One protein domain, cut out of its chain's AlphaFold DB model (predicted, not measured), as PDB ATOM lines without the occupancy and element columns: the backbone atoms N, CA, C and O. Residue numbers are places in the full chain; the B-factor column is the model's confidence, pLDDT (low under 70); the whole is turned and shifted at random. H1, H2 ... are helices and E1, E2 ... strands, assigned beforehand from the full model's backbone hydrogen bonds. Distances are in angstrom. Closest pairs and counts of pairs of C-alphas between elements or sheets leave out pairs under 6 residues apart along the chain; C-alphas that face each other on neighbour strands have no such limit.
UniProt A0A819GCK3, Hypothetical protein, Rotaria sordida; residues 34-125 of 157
ATOM      1  N   PHE A  34     219.987 192.568 287.395       52.81
ATOM      2  CA  PHE A  34     219.668 193.955 287.657       52.81
ATOM      3  C   PHE A  34     219.535 194.203 289.154       52.81
ATOM      4  O   PHE A  34     218.797 193.493 289.838       52.81
ATOM      5  N   ILE A  35     220.230 195.228 289.640       46.31
ATOM      6  CA  ILE A  35     220.051 195.759 290.987       46.31
ATOM      7  C   ILE A  35     219.351 197.105 290.845       46.31
ATOM      8  O   ILE A  35     219.876 198.024 290.214       46.31
ATOM      9  N   TYR A  36     218.172 197.207 291.450       52.06
ATOM     10  CA  TYR A  36     217.433 198.455 291.565       52.06
ATOM     11  C   TYR A  36     217.404 198.861 293.022       52.06
ATOM     12  O   TYR A  36     217.000 198.077 293.876       52.06
ATOM     13  N   TYR A  37     217.815 200.092 293.291       43.94
ATOM     14  CA  TYR A  37     217.541 200.739 294.558       43.94
ATOM     15  C   TYR A  37     216.722 201.993 294.269       43.94
ATOM     16  O   TYR A  37     216.982 202.726 293.313       43.94
ATOM     17  N   SER A  38     215.697 202.210 295.078       45.78
ATOM     18  CA  SER A  38     214.927 203.445 295.104       45.78
ATOM     19  C   SER A  38     214.974 203.965 296.526       45.78
ATOM     20  O   SER A  38     214.701 203.208 297.454       45.78
ATOM     21  N   TYR A  39     215.306 205.236 296.688       43.88
ATOM     22  CA  TYR A  39     215.269 205.913 297.974       43.88
ATOM     23  C   TYR A  39     214.284 207.076 297.880       43.88
ATOM     24  O   TYR A  39     214.293 207.821 296.890       43.88
ATOM     25  N   GLU A  40     213.414 207.213 298.878       51.09
ATOM     26  CA  GLU A  40     212.458 208.311 298.935       51.09
ATOM     27  C   GLU A  40     213.199 209.607 299.272       51.09
ATOM     28  O   GLU A  40     213.565 209.881 300.408       51.09
ATOM     29  N   ARG A  41     213.469 210.418 298.245       46.12
ATOM     30  CA  ARG A  41     214.217 211.670 298.422       46.12
ATOM     31  C   ARG A  41     213.351 212.798 298.988       46.12
ATOM     32  O   ARG A  41     213.884 213.726 299.592       46.12
ATOM     33  N   LYS A  42     212.050 212.781 298.691       51.94
ATOM     34  CA  LYS A  42     211.120 213.867 299.006       51.94
ATOM     35  C   LYS A  42     209.678 213.392 298.856       51.94
ATOM     36  O   LYS A  42     209.326 212.855 297.807       51.94
ATOM     37  N   THR A  43     208.850 213.700 299.844       59.06
ATOM     38  CA  THR A  43     207.393 213.557 299.771       59.06
ATOM     39  C   THR A  43     206.779 214.946 299.614       59.06
ATOM     40  O   THR A  43     207.040 215.836 300.422       59.06
ATOM     41  N   GLU A  44     205.963 215.161 298.584       63.59
ATOM     42  CA  GLU A  44     205.200 216.403 298.419       63.59
ATOM     43  C   GLU A  44     203.725 216.108 298.220       63.59
ATOM     44  O   GLU A  44     203.342 215.148 297.549       63.59
ATOM     45  N   LYS A  45     202.883 216.969 298.793       70.50
ATOM     46  CA  LYS A  45     201.447 216.914 298.562       70.50
ATOM     47  C   LYS A  45     201.172 217.449 297.159       70.50
ATOM     48  O   LYS A  45     201.576 218.562 296.832       70.50
ATOM     49  N   LEU A  46     200.511 216.640 296.337       69.25
ATOM     50  CA  LEU A  46     200.160 217.042 294.980       69.25
ATOM     51  C   LEU A  46     199.212 218.256 295.005       69.25
ATOM     52  O   LEU A  46     198.330 218.305 295.870       69.25
ATOM     53  N   PRO A  47     199.368 219.208 294.065       75.81
ATOM     54  CA  PRO A  47     198.381 220.258 293.846       75.81
ATOM     55  C   PRO A  47     197.000 219.660 293.559       75.81
ATOM     56  O   PRO A  47     196.894 218.584 292.971       75.81
ATOM     57  N   GLU A  48     195.935 220.368 293.935       84.62
ATOM     58  CA  GLU A  48     194.566 219.939 293.608       84.62
ATOM     59  C   GLU A  48     194.267 220.068 292.103       84.62
ATOM     60  O   GLU A  48     193.419 219.349 291.572       84.62
ATOM     61  N   ASP A  49     194.994 220.940 291.394       88.75
ATOM     62  CA  ASP A  49     194.872 221.102 289.947       88.75
ATOM     63  C   ASP A  49     195.569 219.962 289.186       88.75
ATOM     64  O   ASP A  49     196.795 219.811 289.167       88.75
ATOM     65  N   ILE A  50     194.762 219.184 288.465       75.75
ATOM     66  CA  ILE A  50     195.200 218.046 287.660       75.75
ATOM     67  C   ILE A  50     196.174 218.423 286.530       75.75
ATOM     68  O   ILE A  50     196.971 217.583 286.099       75.75
ATOM     69  N   ILE A  51     196.136 219.665 286.034       81.00
ATOM     70  CA  ILE A  51     197.057 220.154 284.999       81.00
ATOM     71  C   ILE A  51     198.453 220.345 285.596       81.00
ATOM     72  O   ILE A  51     199.448 219.961 284.970       81.00
ATOM     73  N   GLU A  52     198.541 220.879 286.813       75.44
ATOM     74  CA  GLU A  52     199.807 221.018 287.533       75.44
ATOM     75  C   GLU A  52     200.378 219.661 287.933       75.44
ATOM     76  O   GLU A  52     201.565 219.422 287.722       75.44
ATOM     77  N   VAL A  53     199.535 218.729 288.390       69.62
ATOM     78  CA  VAL A  53     199.955 217.347 288.679       69.62
ATOM     79  C   VAL A  53     200.581 216.688 287.449       69.62
ATOM     80  O   VAL A  53     201.641 216.069 287.550       69.62
ATOM     81  N   ARG A  54     199.979 216.845 286.263       67.56
ATOM     82  CA  ARG A  54     200.535 216.291 285.015       67.56
ATOM     83  C   ARG A  54     201.881 216.910 284.652       67.56
ATOM     84  O   ARG A  54     202.788 216.170 284.278       67.56
ATOM     85  N   LYS A  55     202.020 218.235 284.777       74.44
ATOM     86  CA  LYS A  55     203.301 218.924 284.553       74.44
ATOM     87  C   LYS A  55     204.363 218.443 285.537       74.44
ATOM     88  O   LYS A  55     205.483 218.172 285.117       74.44
ATOM     89  N   LEU A  56     203.994 218.282 286.809       66.88
ATOM     90  CA  LEU A  56     204.888 217.791 287.848       66.88
ATOM     91  C   LEU A  56     205.388 216.393 287.487       66.88
ATOM     92  O   LEU A  56     206.590 216.231 287.332       66.88
ATOM     93  N   ILE A  57     204.487 215.437 287.224       65.06
ATOM     94  CA  ILE A  57     204.827 214.056 286.831       65.06
ATOM     95  C   ILE A  57     205.734 214.023 285.593       65.06
ATOM     96  O   ILE A  57     206.713 213.285 285.578       65.06
ATOM     97  N   GLN A  58     205.442 214.833 284.573       66.75
ATOM     98  CA  GLN A  58     206.263 214.916 283.357       66.75
ATOM     99  C   GLN A  58     207.640 215.546 283.602       66.75
ATOM    100  O   GLN A  58     208.588 215.240 282.883       66.75
ATOM    101  N   SER A  59     207.757 216.415 284.608       66.31
ATOM    102  CA  SER A  59     209.019 217.038 285.015       66.31
ATOM    103  C   SER A  59     209.858 216.169 285.956       66.31
ATOM    104  O   SER A  59     211.032 216.481 286.166       66.31
ATOM    105  N   ILE A  60     209.294 215.083 286.510       64.44
ATOM    106  CA  ILE A  60     210.049 214.136 287.336       64.44
ATOM    107  C   ILE A  60     211.057 213.432 286.432       64.44
ATOM    108  O   ILE A  60     210.773 212.441 285.762       64.44
ATOM    109  N   ASN A  61     212.279 213.948 286.448       56.69
ATOM    110  CA  ASN A  61     213.415 213.302 285.832       56.69
ATOM    111  C   ASN A  61     213.916 212.221 286.798       56.69
ATOM    112  O   ASN A  61     214.769 212.472 287.651       56.69
ATOM    113  N   LEU A  62     213.304 211.036 286.724       52.00
ATOM    114  CA  LEU A  62     213.746 209.860 287.470       52.00
ATOM    115  C   LEU A  62     215.135 209.461 286.958       52.00
ATOM    116  O   LEU A  62     215.265 208.697 286.007       52.00
ATOM    117  N   GLN A  63     216.187 209.981 287.592       48.44
ATOM    118  CA  GLN A  63     217.536 209.459 287.402       48.44
ATOM    119  C   GLN A  63     217.645 208.124 288.133       48.44
ATOM    120  O   GLN A  63     218.099 208.040 289.271       48.44
ATOM    121  N   THR A  64     217.181 207.063 287.483       49.81
ATOM    122  CA  THR A  64     217.424 205.706 287.954       49.81
ATOM    123  C   THR A  64     218.796 205.260 287.488       49.81
ATOM    124  O   THR A  64     218.985 204.878 286.332       49.81
ATOM    125  N   ASN A  65     219.759 205.313 288.400       48.03
ATOM    126  CA  ASN A  65     221.078 204.745 288.178       48.03
ATOM    127  C   ASN A  65     221.008 203.245 288.484       48.03
ATOM    128  O   ASN A  65     220.911 202.850 289.643       48.03
ATOM    129  N   ALA A  66     221.021 202.412 287.444       53.28
ATOM    130  CA  ALA A  66     221.102 200.962 287.590       53.28
ATOM    131  C   ALA A  66     222.572 200.518 287.581       53.28
ATOM    132  O   ALA A  66     223.290 200.730 286.599       53.28
ATOM    133  N   THR A  67     223.014 199.871 288.659       53.94
ATOM    134  CA  THR A  67     224.346 199.257 288.723       53.94
ATOM    135  C   THR A  67     224.271 197.837 288.170       53.94
ATOM    136  O   THR A  67     223.499 197.010 288.656       53.94
ATOM    137  N   HIS A  68     225.084 197.551 287.152       57.50
ATOM    138  CA  HIS A  68     225.168 196.241 286.507       57.50
ATOM    139  C   HIS A  68     226.410 195.497 287.007       57.50
ATOM    140  O   HIS A  68     227.509 196.048 286.983       57.50
ATOM    141  N   ILE A  69     226.248 194.238 287.429       61.91
ATOM    142  CA  ILE A  69     227.362 193.363 287.824       61.91
ATOM    143  C   ILE A  69     227.439 192.210 286.823       61.91
ATOM    144  O   ILE A  69     226.602 191.307 286.838       61.91
ATOM    145  N   ILE A  70     228.449 192.247 285.953       61.69
ATOM    146  CA  ILE A  70     228.681 191.253 284.896       61.69
ATOM    147  C   ILE A  70     229.963 190.485 285.222       61.69
ATOM    148  O   ILE A  70     230.948 191.065 285.665       61.69
ATOM    149  N   GLY A  71     229.955 189.173 285.007       58.66
ATOM    150  CA  GLY A  71     231.130 188.323 285.183       58.66
ATOM    151  C   GLY A  71     230.789 186.854 284.977       58.66
ATOM    152  O   GLY A  71     229.611 186.488 284.975       58.66
ATOM    153  N   GLU A  72     231.809 186.012 284.845       59.03
ATOM    154  CA  GLU A  72     231.659 184.568 284.631       59.03
ATOM    155  C   GLU A  72     230.902 183.873 285.774       59.03
ATOM    156  O   GLU A  72     230.755 184.397 286.884       59.03
ATOM    157  N   THR A  73     230.365 182.688 285.508       63.19
ATOM    158  CA  THR A  73     229.704 181.851 286.518       63.19
ATOM    159  C   THR A  73     230.659 181.571 287.687       63.19
ATOM    160  O   THR A  73     231.861 181.438 287.500       63.19
ATOM    161  N   SER A  74     230.129 181.521 288.912       65.56
ATOM    162  CA  SER A  74     230.887 181.165 290.127       65.56
ATOM    163  C   SER A  74     231.987 182.141 290.586       65.56
ATOM    164  O   SER A  74     232.642 181.875 291.584       65.56
ATOM    165  N   VAL A  75     232.117 183.330 289.984       68.31
ATOM    166  CA  VAL A  75     233.063 184.383 290.443       68.31
ATOM    167  C   VAL A  75     232.611 185.157 291.697       68.31
ATOM    168  O   VAL A  75     233.203 186.168 292.053       68.31
ATOM    169  N   GLY A  76     231.526 184.735 292.356       71.38
ATOM    170  CA  GLY A  76     231.070 185.345 293.615       71.38
ATOM    171  C   GLY A  76     230.148 186.567 293.490       71.38
ATOM    172  O   GLY A  76     229.942 187.271 294.472       71.38
ATOM    173  N   LYS A  77     229.534 186.820 292.324       75.12
ATOM    174  CA  LYS A  77     228.597 187.955 292.132       75.12
ATOM    175  C   LYS A  77     227.443 187.970 293.147       75.12
ATOM    176  O   LYS A  77     227.138 189.011 293.713       75.12
ATOM    177  N   SER A  78     226.817 186.819 293.401       75.25
ATOM    178  CA  SER A  78     225.735 186.691 294.391       75.25
ATOM    179  C   SER A  78     226.226 186.952 295.814       75.25
ATOM    180  O   SER A  78     225.562 187.640 296.585       75.25
ATOM    181  N   THR A  79     227.424 186.460 296.133       78.88
ATOM    182  CA  THR A  79     228.099 186.713 297.408       78.88
ATOM    183  C   THR A  79     228.342 188.204 297.611       78.88
ATOM    184  O   THR A  79     228.040 188.726 298.678       78.88
ATOM    185  N   PHE A  80     228.810 188.907 296.574       79.94
ATOM    186  CA  PHE A  80     228.998 190.356 296.615       79.94
ATOM    187  C   PHE A  80     227.683 191.101 296.870       79.94
ATOM    188  O   PHE A  80     227.654 191.995 297.706       79.94
ATOM    189  N   ILE A  81     226.590 190.723 296.197       79.44
ATOM    190  CA  ILE A  81     225.276 191.360 296.394       79.44
ATOM    191  C   ILE A  81     224.792 191.186 297.838       79.44
ATOM    192  O   ILE A  81     224.360 192.161 298.450       79.44
ATOM    193  N   ASN A  82     224.907 189.980 298.401       81.00
ATOM    194  CA  ASN A  82     224.557 189.742 299.803       81.00
ATOM    195  C   ASN A  82     225.453 190.549 300.751       81.00
ATOM    196  O   ASN A  82     224.950 191.194 301.663       81.00
ATOM    197  N   ALA A  83     226.769 190.569 300.527       81.12
ATOM    198  CA  ALA A  83     227.691 191.355 301.346       81.12
ATOM    199  C   ALA A  83     227.373 192.858 301.282       81.12
ATOM    200  O   ALA A  83     227.339 193.527 302.310       81.12
ATOM    201  N   PHE A  84     227.073 193.377 300.088       81.38
ATOM    202  CA  PHE A  84     226.667 194.766 299.895       81.38
ATOM    203  C   PHE A  84     225.370 195.086 300.642       81.38
ATOM    204  O   PHE A  84     225.303 196.114 301.307       81.38
ATOM    205  N   ALA A  85     224.372 194.197 300.592       79.69
ATOM    206  CA  ALA A  85     223.118 194.358 301.329       79.69
ATOM    207  C   ALA A  85     223.346 194.463 302.846       79.69
ATOM    208  O   ALA A  85     222.803 195.359 303.487       79.69
ATOM    209  N   ASN A  86     224.201 193.607 303.410       80.38
ATOM    210  CA  ASN A  86     224.582 193.680 304.824       80.38
ATOM    211  C   ASN A  86     225.348 194.974 305.136       80.38
ATOM    212  O   ASN A  86     225.037 195.640 306.119       80.38
ATOM    213  N   TYR A  87     226.274 195.384 304.263       79.12
ATOM    214  CA  TYR A  87     227.036 196.628 304.417       79.12
ATOM    215  C   TYR A  87     226.146 197.876 304.470       79.12
ATOM    216  O   TYR A  87     226.402 198.771 305.267       79.12
ATOM    217  N   VAL A  88     225.100 197.948 303.639       76.88
ATOM    218  CA  VAL A  88     224.165 199.088 303.660       76.88
ATOM    219  C   VAL A  88     223.105 198.982 304.759       76.88
ATOM    220  O   VAL A  88     222.463 199.980 305.067       76.88
ATOM    221  N   THR A  89     222.907 197.796 305.341       75.75
ATOM    222  CA  THR A  89     221.919 197.561 306.410       75.75
ATOM    223  C   THR A  89     222.506 197.809 307.796       75.75
ATOM    224  O   THR A  89     221.815 198.321 308.677       75.75
ATOM    225  N   TYR A  90     223.765 197.427 308.021       77.25
ATOM    226  CA  TYR A  90     224.399 197.508 309.333       77.25
ATOM    227  C   TYR A  90     225.411 198.644 309.401       77.25
ATOM    228  O   TYR A  90     226.364 198.710 308.632       77.25
ATOM    229  N   ASN A  91     225.261 199.489 310.420       71.75
ATOM    230  CA  ASN A  91     226.128 200.649 310.624       71.75
ATOM    231  C   ASN A  91     227.550 200.267 311.067       71.75
ATOM    232  O   ASN A  91     228.470 201.077 310.972       71.75
ATOM    233  N   THR A  92     227.746 199.049 311.594       72.62
ATOM    234  CA  THR A  92     229.058 198.567 312.041       72.62
ATOM    235  C   THR A  92     229.249 197.074 311.782       72.62
ATOM    236  O   THR A  92     228.316 196.283 311.909       72.62
ATOM    237  N   LEU A  93     230.503 196.670 311.552       65.12
ATOM    238  CA  LEU A  93     230.898 195.258 311.436       65.12
ATOM    239  C   LEU A  93     230.568 194.435 312.693       65.12
ATOM    240  O   LEU A  93     230.317 193.239 312.604       65.12
ATOM    241  N   LYS A  94     230.567 195.059 313.879       61.78
ATOM    242  CA  LYS A  94     230.214 194.370 315.132       61.78
ATOM    243  C   LYS A  94     228.728 194.030 315.203       61.78
ATOM    244  O   LYS A  94     228.381 192.976 315.717       61.78
ATOM    245  N   GLN A  95     227.872 194.915 314.693       63.19
ATOM    246  CA  GLN A  95     226.431 194.687 314.630       63.19
ATOM    247  C   GLN A  95     226.088 193.597 313.608       63.19
ATOM    248  O   GLN A  95     225.232 192.762 313.888       63.19
ATOM    249  N   ASP A  96     226.797 193.572 312.479       59.31
ATOM    250  CA  ASP A  96     226.700 192.531 311.447       59.31
ATOM    251  C   ASP A  96     227.025 191.135 312.017       59.31
ATOM    252  O   ASP A  96     226.235 190.205 311.900       59.31
ATOM    253  N   GLN A  97     228.120 191.005 312.775       62.66
ATOM    254  CA  GLN A  97     228.563 189.718 313.342       62.66
ATOM    255  C   GLN A  97     227.605 189.084 314.363       62.66
ATOM    256  O   GLN A  97     227.658 187.872 314.572       62.66
ATOM    257  N   THR A  98     226.765 189.880 315.030       67.88
ATOM    258  CA  THR A  98     225.800 189.387 316.030       67.88
ATOM    259  C   THR A  98     224.372 189.284 315.497       67.88
ATOM    260  O   THR A  98     223.503 188.761 316.195       67.88
ATOM    261  N   SER A  99     224.111 189.806 314.297       71.88
ATOM    262  CA  SER A  99     222.783 189.837 313.682       71.88
ATOM    263  C   SER A  99     222.613 188.687 312.691       71.88
ATOM    264  O   SER A  99     223.585 188.125 312.193       71.88
ATOM    265  N   GLN A 100     221.367 188.313 312.393       77.94
ATOM    266  CA  GLN A 100     221.121 187.402 311.274       77.94
ATOM    267  C   GLN A 100     221.403 188.138 309.961       77.94
ATOM    268  O   GLN A 100     220.789 189.183 309.754       77.94
ATOM    269  N   PRO A 101     222.269 187.611 309.077       76.00
ATOM    270  CA  PRO A 101     222.627 188.311 307.854       76.00
ATOM    271  C   PRO A 101     221.406 188.538 306.959       76.00
ATOM    272  O   PRO A 101     220.582 187.640 306.763       76.00
ATOM    273  N   MET A 102     221.322 189.722 306.355       79.31
ATOM    274  CA  MET A 102     220.392 190.003 305.269       79.31
ATOM    275  C   MET A 102     220.836 189.229 304.025       79.31
ATOM    276  O   MET A 102     221.874 189.512 303.423       79.31
ATOM    277  N   VAL A 103     220.036 188.247 303.622       82.00
ATOM    278  CA  VAL A 103     220.310 187.411 302.450       82.00
ATOM    279  C   VAL A 103     219.290 187.741 301.372       82.00
ATOM    280  O   VAL A 103     218.140 187.322 301.453       82.00
ATOM    281  N   LEU A 104     219.714 188.500 300.359       77.69
ATOM    282  CA  LEU A 104     218.862 188.824 299.209       77.69
ATOM    283  C   LEU A 104     218.786 187.656 298.243       77.69
ATOM    284  O   LEU A 104     217.734 187.338 297.706       77.69
ATOM    285  N   ILE A 105     219.932 187.027 298.022       78.88
ATOM    286  CA  ILE A 105     220.103 185.958 297.064       78.88
ATOM    287  C   ILE A 105     220.487 184.704 297.842       78.88
ATOM    288  O   ILE A 105     221.585 184.679 298.407       78.88
ATOM    289  N   PRO A 106     219.642 183.661 297.875       79.50
ATOM    290  CA  PRO A 106     219.998 182.440 298.577       79.50
ATOM    291  C   PRO A 106     221.303 181.844 298.046       79.50
ATOM    292  O   PRO A 106     221.604 181.895 296.850       79.50
ATOM    293  N   ALA A 107     222.102 181.308 298.962       74.69
ATOM    294  CA  ALA A 107     223.428 180.788 298.664       74.69
ATOM    295  C   ALA A 107     223.650 179.449 299.368       74.69
ATOM    296  O   ALA A 107     223.223 179.248 300.504       74.69
ATOM    297  N   SER A 108     224.343 178.542 298.682       76.25
ATOM    298  CA  SER A 108     224.690 177.202 299.154       76.25
ATOM    299  C   SER A 108     226.128 176.927 298.751       76.25
ATOM    300  O   SER A 108     226.472 177.038 297.574       76.25
ATOM    301  N   PHE A 109     226.985 176.621 299.719       75.12
ATOM    302  CA  PHE A 109     228.381 176.289 299.454       75.12
ATOM    303  C   PHE A 109     228.912 175.290 300.478       75.12
ATOM    304  O   PHE A 109     228.360 175.129 301.567       75.12
ATOM    305  N   LEU A 110     229.972 174.582 300.093       79.44
ATOM    306  CA  LEU A 110     230.662 173.631 300.952       79.44
ATOM    307  C   LEU A 110     231.796 174.345 301.684       79.44
ATOM    308  O   LEU A 110     232.538 175.126 301.088       79.44
ATOM    309  N   ILE A 111     231.918 174.061 302.972       82.62
ATOM    310  CA  ILE A 111     233.071 174.416 303.789       82.62
ATOM    311  C   ILE A 111     233.676 173.137 304.352       82.62
ATOM    312  O   ILE A 111     232.968 172.163 304.598       82.62
ATOM    313  N   THR A 112     234.977 173.158 304.601       89.69
ATOM    314  CA  THR A 112     235.674 172.075 305.292       89.69
ATOM    315  C   THR A 112     235.968 172.522 306.716       89.69
ATOM    316  O   THR A 112     236.491 173.620 306.918       89.69
ATOM    317  N   VAL A 113     235.602 171.709 307.708       89.44
ATOM    318  CA  VAL A 113     235.698 172.073 309.127       89.44
ATOM    319  C   VAL A 113     236.527 171.050 309.897       89.44
ATOM    320  O   VAL A 113     236.312 169.844 309.789       89.44
ATOM    321  N   GLY A 114     237.434 171.561 310.730       88.31
ATOM    322  CA  GLY A 114     238.269 170.763 311.625       88.31
ATOM    323  C   GLY A 114     239.358 169.957 310.913       88.31
ATOM    324  O   GLY A 114     239.451 169.923 309.687       88.31
ATOM    325  N   ASP A 115     240.173 169.277 311.715       91.44
ATOM    326  CA  ASP A 115     241.363 168.554 311.239       91.44
ATOM    327  C   ASP A 115     241.024 167.252 310.495       91.44
ATOM    328  O   ASP A 115     241.854 166.698 309.779       91.44
ATOM    329  N   ASN A 116     239.782 166.777 310.626       92.62
ATOM    330  CA  ASN A 116     239.280 165.586 309.938       92.62
ATOM    331  C   ASN A 116     238.765 165.885 308.522       92.62
ATOM    332  O   ASN A 116     238.232 164.985 307.874       92.62
ATOM    333  N   PHE A 117     238.893 167.131 308.054       88.06
ATOM    334  CA  PHE A 117     238.411 167.580 306.748       88.06
ATOM    335  C   PHE A 117     236.919 167.282 306.516       88.06
ATOM    336  O   PHE A 117     236.510 166.909 305.419       88.06
ATOM    337  N   GLU A 118     236.089 167.447 307.548       91.81
ATOM    338  CA  GLU A 118     234.651 167.205 307.436       91.81
ATOM    339  C   GLU A 118     234.020 168.251 306.506       91.81
ATOM    340  O   GLU A 118     234.086 169.455 306.773       91.81
ATOM    341  N   GLU A 119     233.400 167.807 305.413       89.38
ATOM    342  CA  GLU A 119     232.651 168.689 304.520       89.38
ATOM    343  C   GLU A 119     231.276 169.006 305.108       89.38
ATOM    344  O   GLU A 119     230.458 168.121 305.363       89.38
ATOM    345  N   ARG A 120     230.989 170.297 305.276       84.88
ATOM    346  CA  ARG A 120     229.677 170.795 305.688       84.88
ATOM    347  C   ARG A 120     229.106 171.706 304.626       84.88
ATOM    348  O   ARG A 120     229.765 172.622 304.140       84.88
ATOM    349  N   ARG A 121     227.836 171.488 304.300       80.31
ATOM    350  CA  ARG A 121     227.081 172.388 303.433       80.31
ATOM    351  C   ARG A 121     226.466 173.499 304.267       80.31
ATOM    352  O   ARG A 121     225.667 173.231 305.160       80.31
ATOM    353  N   VAL A 122     226.808 174.737 303.939       80.06
ATOM    354  CA  VAL A 122     226.187 175.928 304.519       80.06
ATOM    355  C   VAL A 122     225.140 176.448 303.545       80.06
ATOM    356  O   VAL A 122     225.412 176.564 302.349       80.06
ATOM    357  N   LYS A 123     223.943 176.746 304.059       78.75
ATOM    358  CA  LYS A 123     222.829 177.334 303.309       78.75
ATOM    359  C   LYS A 123     222.419 178.656 303.963       78.75
ATOM    360  O   LYS A 123     222.302 178.722 305.184       78.75
ATOM    361  N   PHE A 124     222.208 179.687 303.151       77.38
ATOM    362  CA  PHE A 124     221.773 181.021 303.568       77.38
ATOM    363  C   PHE A 124     220.514 181.441 302.803       77.38
ATOM    364  O   PHE A 124     220.456 181.261 301.584       77.38
ATOM    365  N   GLY A 125     219.566 182.074 303.504       74.31
ATOM    366  CA  GLY A 125     218.288 182.537 302.948       74.31
ATOM    367  C   GLY A 125     217.210 181.448 302.899       74.31
ATOM    368  O   GLY A 125     217.459 180.301 303.267       74.31
TER     369      GLY A 125
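Overview. This is residues 34 to 125 of the 157 residues of the protein "Hypothetical protein" of Rotaria sordida (UniProt A0A819GCK3). An antiparallel hairpin of two strands, E1 and E2, makes one end of a long, strung-out model; the helix H1 makes the other end, far out on a wide open loop of chain, with the longest helix, H2, between them. The short helix H3 follows H2 after a tight turn and stands crosswise near it, and residues 34 to 35 pair with residues 67 to 68, so that the loop bearing H1 is tied at its base. The printed part has 92 residues with three named helices and two named strands, in the order H1, H2, H3, E1, E2; the sheet has the order E1 - E2. The class is mixed, helices and strands, though under half of the residues are in named elements. The whole is extended, with a radius of gyration of the C-alphas of 21.2 A and spans of 74 by 32 by 18 A.

Arrangement. The strands E1, residues 107 to 113, and E2, residues 118 to 124, are antiparallel neighbours and form a hairpin, with 153 degrees between their directions. The C-alphas of Leu 110 and Arg 121 face each other at 4.5 A. Across the pair, N 111 and O 120 are 2.8 A apart and N 122 and O 109 are 2.9 A apart, both within hydrogen-bond range. The helix H2, residues 77 to 89, has 2 pairs of C-alphas within 8 A of E1, the closest being those of Ser 78 and Ala 107 at 7.6 A. H2 and E2 are apart. The helix H3, residues 93 to 98, is close to H2 but not clearly touching it: 1 pair of C-alphas lies within 8 A, that of Asn 86 and Asp 96 at 7.0 A. The lines of H2 and H3 are about perpendicular, at 83 degrees. H3 and E2 are apart. The helix H1, residues 50 to 59, is apart from H2, H3, E1 and E2. In H1 and H2 every O i to N i+4 pair is within hydrogen-bond range, and in H3 1 of 2 is.

Along the chain. E1 begins at C-alpha 107, at (223.428, 180.788, 298.664), and measures 18.3 A from first to last C-alpha. E2 measures 19.3 A and ends at C-alpha 124, at (221.773, 181.021, 303.568). H2 runs from Lys 77 to Thr 89 over 18.5 A, and H3 from Leu 93 to Thr 98 over 9.0 A. H1 begins at C-alpha 50, at (195.200, 218.046, 287.660), and is 14.1 A long. Residues 34 to 49 and residues 60 to 76 are long stretches with no named element. The short pairing of residues 34 to 35 with residues 67 to 68 is antiparallel.

Size, cuts and confidence. The two C-alphas farthest apart are those of Asp 49 and Asn 116, at 73.8 A, while the first and last printed C-alphas, of Phe 34 and Gly 125, are 19.1 A apart. The centre of H2 is nearest to the mean of the C-alphas, at 6.1 A, and that of H1 is farthest, at 31.7 A. Residues 39 to 45, 48 to 55, 58 to 63 and 71 to 76 stand free, and residues 50 to 55 of these belong to H1. The link from H1 to H2, of 17 residues, is long; that from H3 to E1 is short, and those from H2 to H3 and from E1 to E2 are tight. The printed part has no cut. The mean pLDDT of the printed part is 70.5, and it is under 70 at residues 34 to 44, 46, 53 to 54, 56 to 75 and 93 to 98.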